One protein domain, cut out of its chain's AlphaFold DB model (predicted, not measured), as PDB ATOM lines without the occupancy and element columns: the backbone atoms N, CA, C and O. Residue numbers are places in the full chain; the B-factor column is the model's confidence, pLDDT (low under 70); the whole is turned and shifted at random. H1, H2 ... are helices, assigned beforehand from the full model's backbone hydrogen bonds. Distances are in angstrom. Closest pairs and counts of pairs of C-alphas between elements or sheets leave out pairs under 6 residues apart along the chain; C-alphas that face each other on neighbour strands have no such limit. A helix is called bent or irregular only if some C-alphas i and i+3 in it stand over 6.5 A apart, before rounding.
ATOM      1  N   THR A 115      68.240 167.577 151.338       71.62
ATOM      2  CA  THR A 115      69.575 167.942 150.849       71.62
ATOM      3  C   THR A 115      70.432 166.734 150.469       71.62
ATOM      4  O   THR A 115      71.208 166.803 149.524       71.62
ATOM      5  N   VAL A 116      70.255 165.600 151.154       62.47
ATOM      6  CA  VAL A 116      71.103 164.412 150.945       62.47
ATOM      7  C   VAL A 116      70.874 163.777 149.567       62.47
ATOM      8  O   VAL A 116      71.828 163.357 148.922       62.47
ATOM      9  N   GLY A 117      69.628 163.761 149.080       63.31
ATOM     10  CA  GLY A 117      69.312 163.212 147.754       63.31
ATOM     11  C   GLY A 117      69.874 164.062 146.614       63.31
ATOM     12  O   GLY A 117      70.359 163.526 145.624       63.31
ATOM     13  N   VAL A 118      69.873 165.387 146.785       72.75
ATOM     14  CA  VAL A 118      70.436 166.321 145.800       72.75
ATOM     15  C   VAL A 118      71.953 166.170 145.718       72.75
ATOM     16  O   VAL A 118      72.491 166.102 144.618       72.75
ATOM     17  N   ILE A 119      72.641 166.050 146.857       69.44
ATOM     18  CA  ILE A 119      74.098 165.850 146.870       69.44
ATOM     19  C   ILE A 119      74.464 164.538 146.160       69.44
ATOM     20  O   ILE A 119      75.349 164.540 145.309       69.44
ATOM     21  N   ALA A 120      73.746 163.443 146.439       59.50
ATOM     22  CA  ALA A 120      73.975 162.165 145.763       59.50
ATOM     23  C   ALA A 120      73.750 162.258 144.241       59.50
ATOM     24  O   ALA A 120      74.543 161.722 143.469       59.50
ATOM     25  N   PHE A 121      72.717 162.986 143.806       62.91
ATOM     26  CA  PHE A 121      72.449 163.225 142.386       62.91
ATOM     27  C   PHE A 121      73.568 164.025 141.704       62.91
ATOM     28  O   PHE A 121      74.029 163.641 140.632       62.91
ATOM     29  N   VAL A 122      74.044 165.100 142.336       75.25
ATOM     30  CA  VAL A 122      75.119 165.943 141.786       75.25
ATOM     31  C   VAL A 122      76.428 165.162 141.677       75.25
ATOM     32  O   VAL A 122      77.080 165.215 140.637       75.25
ATOM     33  N   VAL A 123      76.794 164.390 142.705       73.31
ATOM     34  CA  VAL A 123      77.997 163.543 142.662       73.31
ATOM     35  C   VAL A 123      77.875 162.490 141.559       73.31
ATOM     36  O   VAL A 123      78.814 162.312 140.785       73.31
ATOM     37  N   GLY A 124      76.709 161.849 141.427       63.97
ATOM     38  CA  GLY A 124      76.444 160.894 140.348       63.97
ATOM     39  C   GLY A 124      76.583 161.516 138.957       63.97
ATOM     40  O   GLY A 124      77.211 160.923 138.083       63.97
ATOM     41  N   LEU A 125      76.073 162.735 138.760       73.31
ATOM     42  CA  LEU A 125      76.184 163.464 137.495       73.31
ATOM     43  C   LEU A 125      77.641 163.817 137.153       73.31
ATOM     44  O   LEU A 125      78.060 163.664 136.008       73.31
ATOM     45  N   VAL A 126      78.431 164.254 138.138       75.62
ATOM     46  CA  VAL A 126      79.854 164.569 137.932       75.62
ATOM     47  C   VAL A 126      80.637 163.319 137.535       75.62
ATOM     48  O   VAL A 126      81.444 163.381 136.611       75.62
ATOM     49  N   VAL A 127      80.373 162.175 138.171       72.19
ATOM     50  CA  VAL A 127      81.005 160.896 137.801       72.19
ATOM     51  C   VAL A 127      80.571 160.454 136.400       72.19
ATOM     52  O   VAL A 127      81.416 160.040 135.605       72.19
ATOM     53  N   LEU A 128      79.285 160.607 136.063       67.38
ATOM     54  CA  LEU A 128      78.743 160.278 134.741       67.38
ATOM     55  C   LEU A 128      79.418 161.086 133.623       67.38
ATOM     56  O   LEU A 128      79.698 160.532 132.565       67.38
ATOM     57  N   ILE A 129      79.686 162.374 133.848       77.88
ATOM     58  CA  ILE A 129      80.311 163.263 132.853       77.88
ATOM     59  C   ILE A 129      81.841 163.124 132.854       77.88
ATOM     60  O   ILE A 129      82.471 163.176 131.798       77.88
ATOM     61  N   GLY A 130      82.455 162.924 134.021       72.94
ATOM     62  CA  GLY A 130      83.903 162.763 134.148       72.94
ATOM     63  C   GLY A 130      84.416 161.446 133.561       72.94
ATOM     64  O   GLY A 130      85.515 161.412 133.010       72.94
ATOM     65  N   SER A 131      83.617 160.375 133.621       67.94
ATOM     66  CA  SER A 131      84.026 159.044 133.154       67.94
ATOM     67  C   SER A 131      84.309 158.978 131.638       67.94
ATOM     68  O   SER A 131      85.356 158.447 131.268       67.94
ATOM     69  N   PRO A 132      83.476 159.536 130.733       71.25
ATOM     70  CA  PRO A 132      83.792 159.621 129.305       71.25
ATOM     71  C   PRO A 132      85.056 160.430 129.004       71.25
ATOM     72  O   PRO A 132      85.847 160.033 128.151       71.25
ATOM     73  N   ILE A 133      85.275 161.541 129.719       74.50
ATOM     74  CA  ILE A 133      86.457 162.395 129.528       74.50
ATOM     75  C   ILE A 133      87.722 161.616 129.902       74.50
ATOM     76  O   ILE A 133      88.667 161.566 129.117       74.50
ATOM     77  N   ALA A 134      87.720 160.947 131.059       69.75
ATOM     78  CA  ALA A 134      88.826 160.093 131.486       69.75
ATOM     79  C   ALA A 134      89.070 158.927 130.509       69.75
ATOM     80  O   ALA A 134      90.218 158.636 130.176       69.75
ATOM     81  N   SER A 135      88.000 158.311 129.992       64.94
ATOM     82  CA  SER A 135      88.087 157.258 128.971       64.94
ATOM     83  C   SER A 135      88.762 157.750 127.684       64.94
ATOM     84  O   SER A 135      89.614 157.055 127.133       64.94
ATOM     85  N   GLY A 136      88.471 158.980 127.246       70.25
ATOM     86  CA  GLY A 136      89.121 159.592 126.085       70.25
ATOM     87  C   GLY A 136      90.643 159.714 126.234       70.25
ATOM     88  O   GLY A 136      91.378 159.401 125.299       70.25
ATOM     89  N   PHE A 137      91.129 160.088 127.420       73.19
ATOM     90  CA  PHE A 137      92.571 160.147 127.696       73.19
ATOM     91  C   PHE A 137      93.228 158.763 127.690       73.19
ATOM     92  O   PHE A 137      94.336 158.608 127.178       73.19
ATOM     93  N   VAL A 138      92.538 157.743 128.203       69.00
ATOM     94  CA  VAL A 138      93.035 156.360 128.171       69.00
ATOM     95  C   VAL A 138      93.078 155.825 126.739       69.00
ATOM     96  O   VAL A 138      94.069 155.208 126.352       69.00
ATOM     97  N   ALA A 139      92.066 156.119 125.919       67.31
ATOM     98  CA  ALA A 139      92.032 155.717 124.513       67.31
ATOM     99  C   ALA A 139      93.208 156.294 123.704       67.31
ATOM    100  O   ALA A 139      93.798 155.579 122.893       67.31
ATOM    101  N   GLN A 140      93.611 157.544 123.965       73.44
ATOM    102  CA  GLN A 140      94.796 158.128 123.322       73.44
ATOM    103  C   GLN A 140      96.091 157.391 123.690       73.44
ATOM    104  O   GLN A 140      96.956 157.222 122.836       73.44
ATOM    105  N   GLY A 141      96.203 156.893 124.925       68.88
ATOM    106  CA  GLY A 141      97.341 156.072 125.349       68.88
ATOM    107  C   GLY A 141      97.379 154.681 124.703       68.88
ATOM    108  O   GLY A 141      98.457 154.120 124.529       68.88
ATOM    109  N   ILE A 142      96.220 154.131 124.320       68.38
ATOM    110  CA  ILE A 142      96.103 152.805 123.685       68.38
ATOM    111  C   ILE A 142      96.285 152.878 122.160       68.38
ATOM    112  O   ILE A 142      96.679 151.890 121.546       68.38
ATOM    113  N   SER A 143      96.036 154.030 121.531       71.44
ATOM    114  CA  SER A 143      96.049 154.176 120.067       71.44
ATOM    115  C   SER A 143      97.318 153.637 119.372       71.44
ATOM    116  O   SER A 143      97.159 152.898 118.401       71.44
ATOM    117  N   PRO A 144      98.549 153.870 119.872       71.50
ATOM    118  CA  PRO A 144      99.762 153.312 119.260       71.50
ATOM    119  C   PRO A 144      99.865 151.781 119.360       71.50
ATOM    120  O   PRO A 144     100.522 151.148 118.537       71.50
ATOM    121  N   LEU A 145      99.205 151.166 120.346       68.38
ATOM    122  CA  LEU A 145      99.208 149.713 120.548       68.38
ATOM    123  C   LEU A 145      98.307 148.985 119.543       68.38
ATOM    124  O   LEU A 145      98.556 147.825 119.228       68.38
ATOM    125  N   MET A 146      97.288 149.664 119.004       72.12
ATOM    126  CA  MET A 146      96.373 149.082 118.013       72.12
ATOM    127  C   MET A 146      97.071 148.777 116.684       72.12
ATOM    128  O   MET A 146      96.674 147.849 115.986       72.12
ATOM    129  N   THR A 147      98.143 149.501 116.357       74.19
ATOM    130  CA  THR A 147      98.977 149.240 115.171       74.19
ATOM    131  C   THR A 147      99.698 147.891 115.223       74.19
ATOM    132  O   THR A 147      99.985 147.323 114.175       74.19
ATOM    133  N   TYR A 148      99.937 147.359 116.425       71.19
ATOM    134  CA  TYR A 148     100.565 146.050 116.659       71.19
ATOM    135  C   TYR A 148      99.534 144.939 116.909       71.19
ATOM    136  O   TYR A 148      99.881 143.800 117.220       71.19
ATOM    137  N   TYR A 149      98.244 145.263 116.791       73.50
ATOM    138  CA  TYR A 149      97.145 144.330 116.995       73.50
ATOM    139  C   TYR A 149      96.791 143.645 115.669       73.50
ATOM    140  O   TYR A 149      95.777 143.944 115.036       73.50
ATOM    141  N   ALA A 150      97.644 142.723 115.219       64.44
ATOM    142  CA  ALA A 150      97.382 141.912 114.034       64.44
ATOM    143  C   ALA A 150      96.732 140.573 114.436       64.44
ATOM    144  O   ALA A 150      97.235 139.842 115.284       64.44
ATOM    145  N   ASN A 151      95.602 140.226 113.810       70.50
ATOM    146  CA  ASN A 151      94.947 138.909 113.922       70.50
ATOM    147  C   ASN A 151      94.395 138.520 115.309       70.50
ATOM    148  O   ASN A 151      94.159 137.343 115.571       70.50
ATOM    149  N   ILE A 159     107.400 144.634 119.381       79.12
ATOM    150  CA  ILE A 159     107.445 145.907 120.100       79.12
ATOM    151  C   ILE A 159     108.912 146.290 120.334       79.12
ATOM    152  O   ILE A 159     109.629 145.576 121.044       79.12
ATOM    153  N   PRO A 160     109.385 147.422 119.790       83.62
ATOM    154  CA  PRO A 160     110.767 147.831 119.971       83.62
ATOM    155  C   PRO A 160     111.036 148.203 121.443       83.62
ATOM    156  O   PRO A 160     110.157 148.667 122.175       83.62
ATOM    157  N   ALA A 161     112.260 147.941 121.910       81.81
ATOM    158  CA  ALA A 161     112.615 147.995 123.335       81.81
ATOM    159  C   ALA A 161     112.472 149.397 123.961       81.81
ATOM    160  O   ALA A 161     112.222 149.521 125.160       81.81
ATOM    161  N   ASP A 162     112.590 150.449 123.155       81.69
ATOM    162  CA  ASP A 162     112.344 151.841 123.538       81.69
ATOM    163  C   ASP A 162     110.853 152.130 123.803       81.69
ATOM    164  O   ASP A 162     110.529 153.010 124.601       81.69
ATOM    165  N   GLN A 163     109.944 151.349 123.212       75.81
ATOM    166  CA  GLN A 163     108.497 151.475 123.397       75.81
ATOM    167  C   GLN A 163     107.928 150.539 124.469       75.81
ATOM    168  O   GLN A 163     106.849 150.816 124.995       75.81
ATOM    169  N   MET A 164     108.642 149.485 124.883       73.31
ATOM    170  CA  MET A 164     108.182 148.580 125.957       73.31
ATOM    171  C   MET A 164     107.880 149.306 127.279       73.31
ATOM    172  O   MET A 164     106.963 148.912 128.003       73.31
ATOM    173  N   ALA A 165     108.604 150.383 127.603       74.69
ATOM    174  CA  ALA A 165     108.319 151.216 128.775       74.69
ATOM    175  C   ALA A 165     106.966 151.946 128.655       74.69
ATOM    176  O   ALA A 165     106.204 152.017 129.620       74.69
ATOM    177  N   ALA A 166     106.631 152.430 127.458       70.19
ATOM    178  CA  ALA A 166     105.340 153.051 127.178       70.19
ATOM    179  C   ALA A 166     104.206 152.013 127.153       70.19
ATOM    180  O   ALA A 166     103.144 152.258 127.719       70.19
ATOM    181  N   VAL A 167     104.445 150.828 126.579       70.31
ATOM    182  CA  VAL A 167     103.470 149.723 126.522       70.31
ATOM    183  C   VAL A 167     103.157 149.178 127.914       70.31
ATOM    184  O   VAL A 167     101.992 148.990 128.256       70.31
ATOM    185  N   SER A 168     104.177 148.961 128.746       73.75
ATOM    186  CA  SER A 168     103.991 148.508 130.130       73.75
ATOM    187  C   SER A 168     103.292 149.563 130.989       73.75
ATOM    188  O   SER A 168     102.353 149.229 131.712       73.75
ATOM    189  N   GLY A 169     103.666 150.839 130.855       73.81
ATOM    190  CA  GLY A 169     102.976 151.950 131.514       73.81
ATOM    191  C   GLY A 169     101.511 152.077 131.089       73.81
ATOM    192  O   GLY A 169     100.633 152.233 131.939       73.81
ATOM    193  N   ALA A 170     101.227 151.931 129.794       69.38
ATOM    194  CA  ALA A 170      99.872 151.936 129.259       69.38
ATOM    195  C   ALA A 170      99.066 150.724 129.747       69.38
ATOM    196  O   ALA A 170      97.941 150.893 130.203       69.38
ATOM    197  N   GLY A 171      99.642 149.518 129.741       71.88
ATOM    198  CA  GLY A 171      98.987 148.303 130.233       71.88
ATOM    199  C   GLY A 171      98.614 148.389 131.716       71.88
ATOM    200  O   GLY A 171      97.480 148.087 132.092       71.88
ATOM    201  N   VAL A 172      99.528 148.885 132.555       75.31
ATOM    202  CA  VAL A 172      99.243 149.159 133.974       75.31
ATOM    203  C   VAL A 172      98.187 150.254 134.111       75.31
ATOM    204  O   VAL A 172      97.279 150.113 134.928       75.31
ATOM    205  N   GLY A 173      98.247 151.305 133.289       71.44
ATOM    206  CA  GLY A 173      97.240 152.366 133.253       71.44
ATOM    207  C   GLY A 173      95.841 151.858 132.899       71.44
ATOM    208  O   GLY A 173      94.870 152.223 133.560       71.44
ATOM    209  N   VAL A 174      95.723 150.960 131.917       73.56
ATOM    210  CA  VAL A 174      94.449 150.347 131.516       73.56
ATOM    211  C   VAL A 174      93.890 149.482 132.639       73.56
ATOM    212  O   VAL A 174      92.732 149.655 133.015       73.56
ATOM    213  N   ILE A 175      94.710 148.611 133.234       75.50
ATOM    214  CA  ILE A 175      94.282 147.763 134.354       75.50
ATOM    215  C   ILE A 175      93.874 148.628 135.551       75.50
ATOM    216  O   ILE A 175      92.807 148.414 136.125       75.50
ATOM    217  N   ALA A 176      94.672 149.639 135.900       74.62
ATOM    218  CA  ALA A 176      94.363 150.562 136.985       74.62
ATOM    219  C   ALA A 176      93.048 151.308 136.732       74.62
ATOM    220  O   ALA A 176      92.238 151.414 137.648       74.62
ATOM    221  N   THR A 177      92.798 151.754 135.498       72.38
ATOM    222  CA  THR A 177      91.554 152.443 135.126       72.38
ATOM    223  C   THR A 177      90.356 151.504 135.194       72.38
ATOM    224  O   THR A 177      89.327 151.890 135.741       72.38
ATOM    225  N   ILE A 178      90.477 150.267 134.701       76.44
ATOM    226  CA  ILE A 178      89.411 149.257 134.793       76.44
ATOM    227  C   ILE A 178      89.092 148.973 136.262       76.44
ATOM    228  O   ILE A 178      87.926 148.991 136.650       76.44
ATOM    229  N   LEU A 179      90.111 148.768 137.098       78.94
ATOM    230  CA  LEU A 179      89.919 148.539 138.528       78.94
ATOM    231  C   LEU A 179      89.272 149.749 139.209       78.94
ATOM    232  O   LEU A 179      88.328 149.577 139.977       78.94
ATOM    233  N   PHE A 180      89.713 150.967 138.889       76.19
ATOM    234  CA  PHE A 180      89.093 152.192 139.397       76.19
ATOM    235  C   PHE A 180      87.630 152.300 138.966       76.19
ATOM    236  O   PHE A 180      86.763 152.555 139.799       76.19
ATOM    237  N   ALA A 181      87.338 152.057 137.689       71.94
ATOM    238  CA  ALA A 181      85.990 152.104 137.141       71.94
ATOM    239  C   ALA A 181      85.076 151.065 137.802       71.94
ATOM    240  O   ALA A 181      83.941 151.384 138.150       71.94
ATOM    241  N   VAL A 182      85.570 149.849 138.044       78.38
ATOM    242  CA  VAL A 182      84.816 148.798 138.739       78.38
ATOM    243  C   VAL A 182      84.568 149.180 140.196       78.38
ATOM    244  O   VAL A 182      83.433 149.090 140.655       78.38
ATOM    245  N   VAL A 183      85.588 149.652 140.920       80.38
ATOM    246  CA  VAL A 183      85.448 150.045 142.332       80.38
ATOM    247  C   VAL A 183      84.471 151.212 142.483       80.38
ATOM    248  O   VAL A 183      83.550 151.139 143.299       80.38
ATOM    249  N   PHE A 184      84.615 152.265 141.675       75.25
ATOM    250  CA  PHE A 184      83.721 153.423 141.728       75.25
ATOM    251  C   PHE A 184      82.328 153.121 141.178       75.25
ATOM    252  O   PHE A 184      81.345 153.617 141.729       75.25
ATOM    253  N   GLY A 185      82.216 152.274 140.155       70.56
ATOM    254  CA  GLY A 185      80.936 151.802 139.633       70.56
ATOM    255  C   GLY A 185      80.168 150.987 140.672       70.56
ATOM    256  O   GLY A 185      78.988 151.240 140.909       70.56
ATOM    257  N   LEU A 186      80.853 150.070 141.363       75.75
ATOM    258  CA  LEU A 186      80.267 149.276 142.441       75.75
ATOM    259  C   LEU A 186      79.866 150.165 143.627       75.75
ATOM    260  O   LEU A 186      78.772 150.017 144.170       75.75
ATOM    261  N   TRP A 187      80.709 151.132 143.997       80.12
ATOM    262  CA  TRP A 187      80.400 152.095 145.053       80.12
ATOM    263  C   TRP A 187      79.181 152.969 144.710       80.12
ATOM    264  O   TRP A 187      78.282 153.126 145.540       80.12
ATOM    265  N   ALA A 188      79.092 153.479 143.479       68.31
ATOM    266  CA  ALA A 188      77.949 154.261 143.006       68.31
ATOM    267  C   ALA A 188      76.653 153.430 142.965       68.31
ATOM    268  O   ALA A 188      75.594 153.917 143.369       68.31
ATOM    269  N   LEU A 189      76.737 152.161 142.555       68.69
ATOM    270  CA  LEU A 189      75.608 151.231 142.554       68.69
ATOM    271  C   LEU A 189      75.087 150.978 143.976       68.69
ATOM    272  O   LEU A 189      73.879 151.055 144.208       68.69
ATOM    273  N   VAL A 190      75.981 150.774 144.950       73.62
ATOM    274  CA  VAL A 190      75.602 150.645 146.368       73.62
ATOM    275  C   VAL A 190      74.894 151.909 146.864       73.62
ATOM    276  O   VAL A 190      73.851 151.801 147.508       73.62
ATOM    277  N   GLN A 191      75.383 153.107 146.524       63.00
ATOM    278  CA  GLN A 191      74.709 154.361 146.894       63.00
ATOM    279  C   GLN A 191      73.323 154.495 146.242       63.00
ATOM    280  O   GLN A 191      72.376 154.933 146.901       63.00
ATOM    281  N   GLY A 192      73.163 154.055 144.991       60.00
ATOM    282  CA  GLY A 192      71.864 154.002 144.314       60.00
ATOM    283  C   GLY A 192      70.872 153.056 145.002       60.00
ATOM    284  O   GLY A 192      69.711 153.414 145.230       60.00
ATOM    285  N   ILE A 193      71.333 151.873 145.416       61.97
ATOM    286  CA  ILE A 193      70.516 150.895 146.150       61.97
ATOM    287  C   ILE A 193      70.151 151.425 147.547       61.97
ATOM    288  O   ILE A 193      68.995 151.352 147.957       61.97
ATOM    289  N   VAL A 194      71.091 152.033 148.275       62.44
ATOM    290  CA  VAL A 194      70.814 152.604 149.606       62.44
ATOM    291  C   VAL A 194      69.835 153.781 149.506       62.44
ATOM    292  O   VAL A 194      68.917 153.897 150.326       62.44
ATOM    293  N   ALA A 195      69.957 154.623 148.477       60.12
ATOM    294  CA  ALA A 195      69.031 155.727 148.234       60.12
ATOM    295  C   ALA A 195      67.606 155.239 147.910       60.12
ATOM    296  O   ALA A 195      66.638 155.790 148.442       60.12
ATOM    297  N   THR A 196      67.469 154.188 147.091       53.19
ATOM    298  CA  THR A 196      66.164 153.583 146.758       53.19
ATOM    299  C   THR A 196      65.537 152.872 147.962       53.19
ATOM    300  O   THR A 196      64.350 153.069 148.233       53.19
ATOM    301  N   ALA A 197      66.328 152.136 148.749       53.91
ATOM    302  CA  ALA A 197      65.867 151.428 149.947       53.91
ATOM    303  C   ALA A 197      65.402 152.374 151.071       53.91
ATOM    304  O   ALA A 197      64.533 152.027 151.871       53.91
ATOM    305  N   SER A 198      65.924 153.602 151.113       63.50
ATOM    306  CA  SER A 198      65.618 154.578 152.168       63.50
ATOM    307  C   SER A 198      64.193 155.158 152.121       63.50
ATOM    308  O   SER A 198      63.847 155.957 152.993       63.50
ATOM    309  N   ASN A 199      63.364 154.809 151.122       54.53
ATOM    310  CA  ASN A 199      61.954 155.224 150.988       54.53
ATOM    311  C   ASN A 199      61.701 156.748 151.131       54.53
ATOM    312  O   ASN A 199      60.604 157.188 151.475       54.53
ATOM    313  N   ARG A 200      62.697 157.590 150.807       54.03
ATOM    314  CA  ARG A 200      62.632 159.068 150.889       54.03
ATOM    315  C   ARG A 200      62.023 159.752 149.650       54.03
ATOM    316  O   ARG A 200      62.282 160.925 149.408       54.03
ATOM    317  N   GLY A 201      61.201 159.046 148.876       52.62
ATOM    318  CA  GLY A 201      60.560 159.573 147.666       52.62
ATOM    319  C   GLY A 201      60.647 158.583 146.513       52.62
ATOM    320  O   GLY A 201      61.620 158.566 145.765       52.62
ATOM    321  N   ARG A 202      59.605 157.758 146.366       62.28
ATOM    322  CA  ARG A 202      59.537 156.639 145.407       62.28
ATOM    323  C   ARG A 202      59.828 157.069 143.959       62.28
ATOM    324  O   ARG A 202      60.428 156.308 143.214       62.28
ATOM    325  N   GLY A 203      59.481 158.307 143.590       61.88
ATOM    326  CA  GLY A 203      59.743 158.853 142.254       61.88
ATOM    327  C   GLY A 203      61.231 159.036 141.936       61.88
ATOM    328  O   GLY A 203      61.675 158.643 140.863       61.88
ATOM    329  N   PHE A 204      62.024 159.553 142.879       56.41
ATOM    330  CA  PHE A 204      63.463 159.745 142.663       56.41
ATOM    331  C   PHE A 204      64.230 158.419 142.633       56.41
ATOM    332  O   PHE A 204      65.192 158.294 141.883       56.41
ATOM    333  N   GLY A 205      63.776 157.408 143.383       61.19
ATOM    334  CA  GLY A 205      64.359 156.067 143.329       61.19
ATOM    335  C   GLY A 205      64.163 155.385 141.971       61.19
ATOM    336  O   GLY A 205      65.109 154.834 141.417       61.19
ATOM    337  N   ILE A 206      62.961 155.480 141.394       71.44
ATOM    338  CA  ILE A 206      62.670 154.925 140.061       71.44
ATOM    339  C   ILE A 206      63.494 155.643 138.989       71.44
ATOM    340  O   ILE A 206      64.091 154.993 138.135       71.44
ATOM    341  N   LEU A 207      63.581 156.974 139.060       61.41
ATOM    342  CA  LEU A 207      64.347 157.758 138.092       61.41
ATOM    343  C   LEU A 207      65.851 157.451 138.179       61.41
ATOM    344  O   LEU A 207      66.509 157.364 137.146       61.41
ATOM    345  N   ALA A 208      66.378 157.182 139.379       59.84
ATOM    346  CA  ALA A 208      67.750 156.713 139.567       59.84
ATOM    347  C   ALA A 208      67.991 155.322 138.953       59.84
ATOM    348  O   ALA A 208      69.019 155.122 138.313       59.84
ATOM    349  N   ILE A 209      67.044 154.383 139.079       65.50
ATOM    350  CA  ILE A 209      67.139 153.057 138.443       65.50
ATOM    351  C   ILE A 209      67.142 153.196 136.918       65.50
ATOM    352  O   ILE A 209      68.017 152.654 136.251       65.50
ATOM    353  N   VAL A 210      66.205 153.968 136.362       76.00
ATOM    354  CA  VAL A 210      66.114 154.182 134.910       76.00
ATOM    355  C   VAL A 210      67.378 154.864 134.382       76.00
ATOM    356  O   VAL A 210      67.945 154.420 133.388       76.00
ATOM    357  N   CYS A 211      67.871 155.893 135.073       61.09
ATOM    358  CA  CYS A 211      69.095 156.588 134.683       61.09
ATOM    359  C   CYS A 211      70.334 155.680 134.811       61.09
ATOM    360  O   CYS A 211      71.190 155.692 133.932       61.09
ATOM    361  N   SER A 212      70.387 154.815 135.831       65.25
ATOM    362  CA  SER A 212      71.447 153.810 135.999       65.25
ATOM    363  C   SER A 212      71.461 152.759 134.891       65.25
ATOM    364  O   SER A 212      72.534 152.256 134.572       65.25
ATOM    365  N   VAL A 213      70.307 152.400 134.325       74.44
ATOM    366  CA  VAL A 213      70.223 151.443 133.208       74.44
ATOM    367  C   VAL A 213      70.542 152.129 131.878       74.44
ATOM    368  O   VAL A 213      71.213 151.547 131.029       74.44
ATOM    369  N   LEU A 214      70.117 153.383 131.699       70.75
ATOM    370  CA  LEU A 214      70.389 154.150 130.481       70.75
ATOM    371  C   LEU A 214      71.850 154.604 130.368       70.75
ATOM    372  O   LEU A 214      72.371 154.687 129.258       70.75
ATOM    373  N   ALA A 215      72.527 154.864 131.489       68.50
ATOM    374  CA  ALA A 215      73.921 155.303 131.515       68.50
ATOM    375  C   ALA A 215      74.901 154.359 130.777       68.50
ATOM    376  O   ALA A 215      75.617 154.843 129.899       68.50
ATOM    377  N   PRO A 216      74.951 153.037 131.044       69.56
ATOM    378  CA  PRO A 216      75.849 152.136 130.323       69.56
ATOM    379  C   PRO A 216      75.499 152.029 128.835       69.56
ATOM    380  O   PRO A 216      76.404 151.994 128.008       69.56
ATOM    381  N   ILE A 217      74.211 152.062 128.473       72.81
ATOM    382  CA  ILE A 217      73.779 152.045 127.065       72.81
ATOM    383  C   ILE A 217      74.294 153.294 126.338       72.81
ATOM    384  O   ILE A 217      74.926 153.186 125.288       72.81
ATOM    385  N   ALA A 218      74.093 154.477 126.924       70.81
ATOM    386  CA  ALA A 218      74.605 155.730 126.377       70.81
ATOM    387  C   ALA A 218      76.141 155.731 126.292       70.81
ATOM    388  O   ALA A 218      76.699 156.177 125.292       70.81
ATOM    389  N   SER A 219      76.828 155.178 127.298       65.38
ATOM    390  CA  SER A 219      78.290 155.070 127.299       65.38
ATOM    391  C   SER A 219      78.810 154.187 126.165       65.38
ATOM    392  O   SER A 219      79.808 154.540 125.542       65.38
ATOM    393  N   VAL A 220      78.149 153.063 125.875       71.56
ATOM    394  CA  VAL A 220      78.513 152.184 124.753       71.56
ATOM    395  C   VAL A 220      78.318 152.911 123.422       71.56
ATOM    396  O   VAL A 220      79.213 152.887 122.582       71.56
ATOM    397  N   ILE A 221      77.198 153.620 123.249       78.50
ATOM    398  CA  ILE A 221      76.923 154.399 122.030       78.50
ATOM    399  C   ILE A 221      78.001 155.466 121.809       78.50
ATOM    400  O   ILE A 221      78.548 155.562 120.712       78.50
ATOM    401  N   VAL A 222      78.340 156.241 122.843       75.62
ATOM    402  CA  VAL A 222      79.380 157.279 122.755       75.62
ATOM    403  C   VAL A 222      80.748 156.663 122.469       75.62
ATOM    404  O   VAL A 222      81.469 157.172 121.616       75.62
ATOM    405  N   PHE A 223      81.096 155.556 123.129       73.81
ATOM    406  CA  PHE A 223      82.352 154.850 122.877       73.81
ATOM    407  C   PHE A 223      82.467 154.412 121.414       73.81
ATOM    408  O   PHE A 223      83.467 154.716 120.769       73.81
ATOM    409  N   TYR A 224      81.430 153.773 120.862       71.81
ATOM    410  CA  TYR A 224      81.421 153.375 119.452       71.81
ATOM    411  C   TYR A 224      81.452 154.576 118.508       71.81
ATOM    412  O   TYR A 224      82.166 154.532 117.513       71.81
ATOM    413  N   ALA A 225      80.736 155.661 118.818       76.75
ATOM    414  CA  ALA A 225      80.765 156.875 118.006       76.75
ATOM    415  C   ALA A 225      82.171 157.495 117.955       76.75
ATOM    416  O   ALA A 225      82.645 157.858 116.880       76.75
ATOM    417  N   VAL A 226      82.860 157.571 119.098       76.38
ATOM    418  CA  VAL A 226      84.244 158.060 119.176       76.38
ATOM    419  C   VAL A 226      85.198 157.113 118.451       76.38
ATOM    420  O   VAL A 226      86.051 157.579 117.702       76.38
ATOM    421  N   LEU A 227      85.037 155.799 118.624       74.50
ATOM    422  CA  LEU A 227      85.852 154.793 117.944       74.50
ATOM    423  C   LEU A 227      85.718 154.904 116.416       74.50
ATOM    424  O   LEU A 227      86.730 154.942 115.720       74.50
ATOM    425  N   PHE A 228      84.491 155.020 115.900       75.62
ATOM    426  CA  PHE A 228      84.233 155.215 114.468       75.62
ATOM    427  C   PHE A 228      84.785 156.546 113.951       75.62
ATOM    428  O   PHE A 228      85.360 156.583 112.867       75.62
ATOM    429  N   ALA A 229      84.641 157.629 114.718       77.12
ATOM    430  CA  ALA A 229      85.193 158.929 114.347       77.12
ATOM    431  C   ALA A 229      86.732 158.927 114.327       77.12
ATOM    432  O   ALA A 229      87.334 159.622 113.513       77.12
ATOM    433  N   ALA A 230      87.366 158.149 115.207       72.38
ATOM    434  CA  ALA A 230      88.819 158.038 115.302       72.38
ATOM    435  C   ALA A 230      89.430 157.065 114.279       72.38
ATOM    436  O   ALA A 230      90.612 157.188 113.965       72.38
ATOM    437  N   ALA A 231      88.652 156.112 113.758       72.25
ATOM    438  CA  ALA A 231      89.113 155.100 112.807       72.25
ATOM    439  C   ALA A 231      88.143 154.946 111.614       72.25
ATOM    440  O   ALA A 231      87.540 153.881 111.443       72.25
ATOM    441  N   PRO A 232      87.994 155.979 110.758       72.62
ATOM    442  CA  PRO A 232      87.085 155.940 109.607       72.62
ATOM    443  C   PRO A 232      87.455 154.851 108.587       72.62
ATOM    444  O   PRO A 232      86.594 154.358 107.862       72.62
ATOM    445  N   GLU A 233      88.718 154.424 108.575       76.06
ATOM    446  CA  GLU A 233      89.255 153.367 107.709       76.06
ATOM    447  C   GLU A 233      88.563 152.001 107.919       76.06
ATOM    448  O   GLU A 233      88.553 151.163 107.018       76.06
ATOM    449  N   LEU A 234      87.943 151.770 109.087       61.25
ATOM    450  CA  LEU A 234      87.188 150.543 109.384       61.25
ATOM    451  C   LEU A 234      85.875 150.424 108.591       61.25
ATOM    452  O   LEU A 234      85.333 149.329 108.503       61.25
ATOM    453  N   LEU A 235      85.366 151.520 108.014       65.62
ATOM    454  CA  LEU A 235      84.174 151.514 107.150       65.62
ATOM    455  C   LEU A 235      84.486 151.177 105.687       65.62
ATOM    456  O   LEU A 235      83.561 150.968 104.906       65.62
ATOM    457  N   GLN A 236      85.763 151.179 105.300       71.81
ATOM    458  CA  GLN A 236      86.185 150.991 103.908       71.81
ATOM    459  C   GLN A 236      86.647 149.558 103.594       71.81
ATOM    460  O   GLN A 236      87.046 149.289 102.462       71.81
TER     461      GLN A 236
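What this domain is: This is residues 115 to 151 and 159 to 236 of the 237 residues of an uncharacterized protein of Herbiconiux ginsengi (UniProt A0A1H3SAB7). Three long helices, H1, H2 and H3, run up and down side by side in a loose bundle; H2 and H3 make a hairpin that spreads apart from its turn like a narrow V, and H1 runs along its open gap. Residues 231 to 236, with tiny H4, stick out past the end of H3. The printed part has 115 residues, with four named helices in the order H1, H2, H3, H4, no named strand, and the class all helix. It is loose, with a radius of gyration of the C-alphas of 18.4 A, and elongated, spanning 58 by 33 by 22 A.

How they stand to each other: H1, residues 115 to 146, touches H2, residues 164 to 197, at a shallow tilt of 21 degrees, opposite ways; their closest C-alphas, of Gly 141 and Ala 170, are 6.2 A apart. H2 and H3, residues 202 to 230, form a helical hairpin at a shallow tilt of 20 degrees. They touch through residues 192 to 196 of H2 and 202 to 209 of H3 alone, closest at the C-alphas of Thr 196 and Gly 205, 4.6 A. H1 and H3 run the same way, close but not clearly touching; their closest C-alphas, of Pro 132 and Ser 219, are 7.4 A apart. H4, residues 232 to 235, is apart from H1 and H2. In H2 every O i to N i+4 pair is within hydrogen-bond range, against 24 of 28 in H1 and 23 of 25 in H3; H4 is too short for such a pair.

Where its parts are: H1 begins at C-alpha 115 (69.575, 167.942, 150.849) and measures 46.4 A; it is irregular, with C-alphas 141 and 144 7.1 A apart, and has a kink of 37 degrees near residue 140. H2 measures 48.7 A. H3 measures 42.0 A, with a kink of 28 degrees near residue 214. H4 measures 5.8 A and ends at C-alpha 235 (84.174, 151.514, 107.150).

The domain as a whole: The two C-alphas farthest apart, of Ala 161 and Gly 201, are 58.6 A apart. Residues 152 to 158 are not printed, and C-alphas 151 and 159 are 15.6 A apart across the cut. The links H2 to H3 and H3 to H4 are tight. The mean pLDDT of the printed part is 70.1, and 44 residues are under 70, among them 191 to 205.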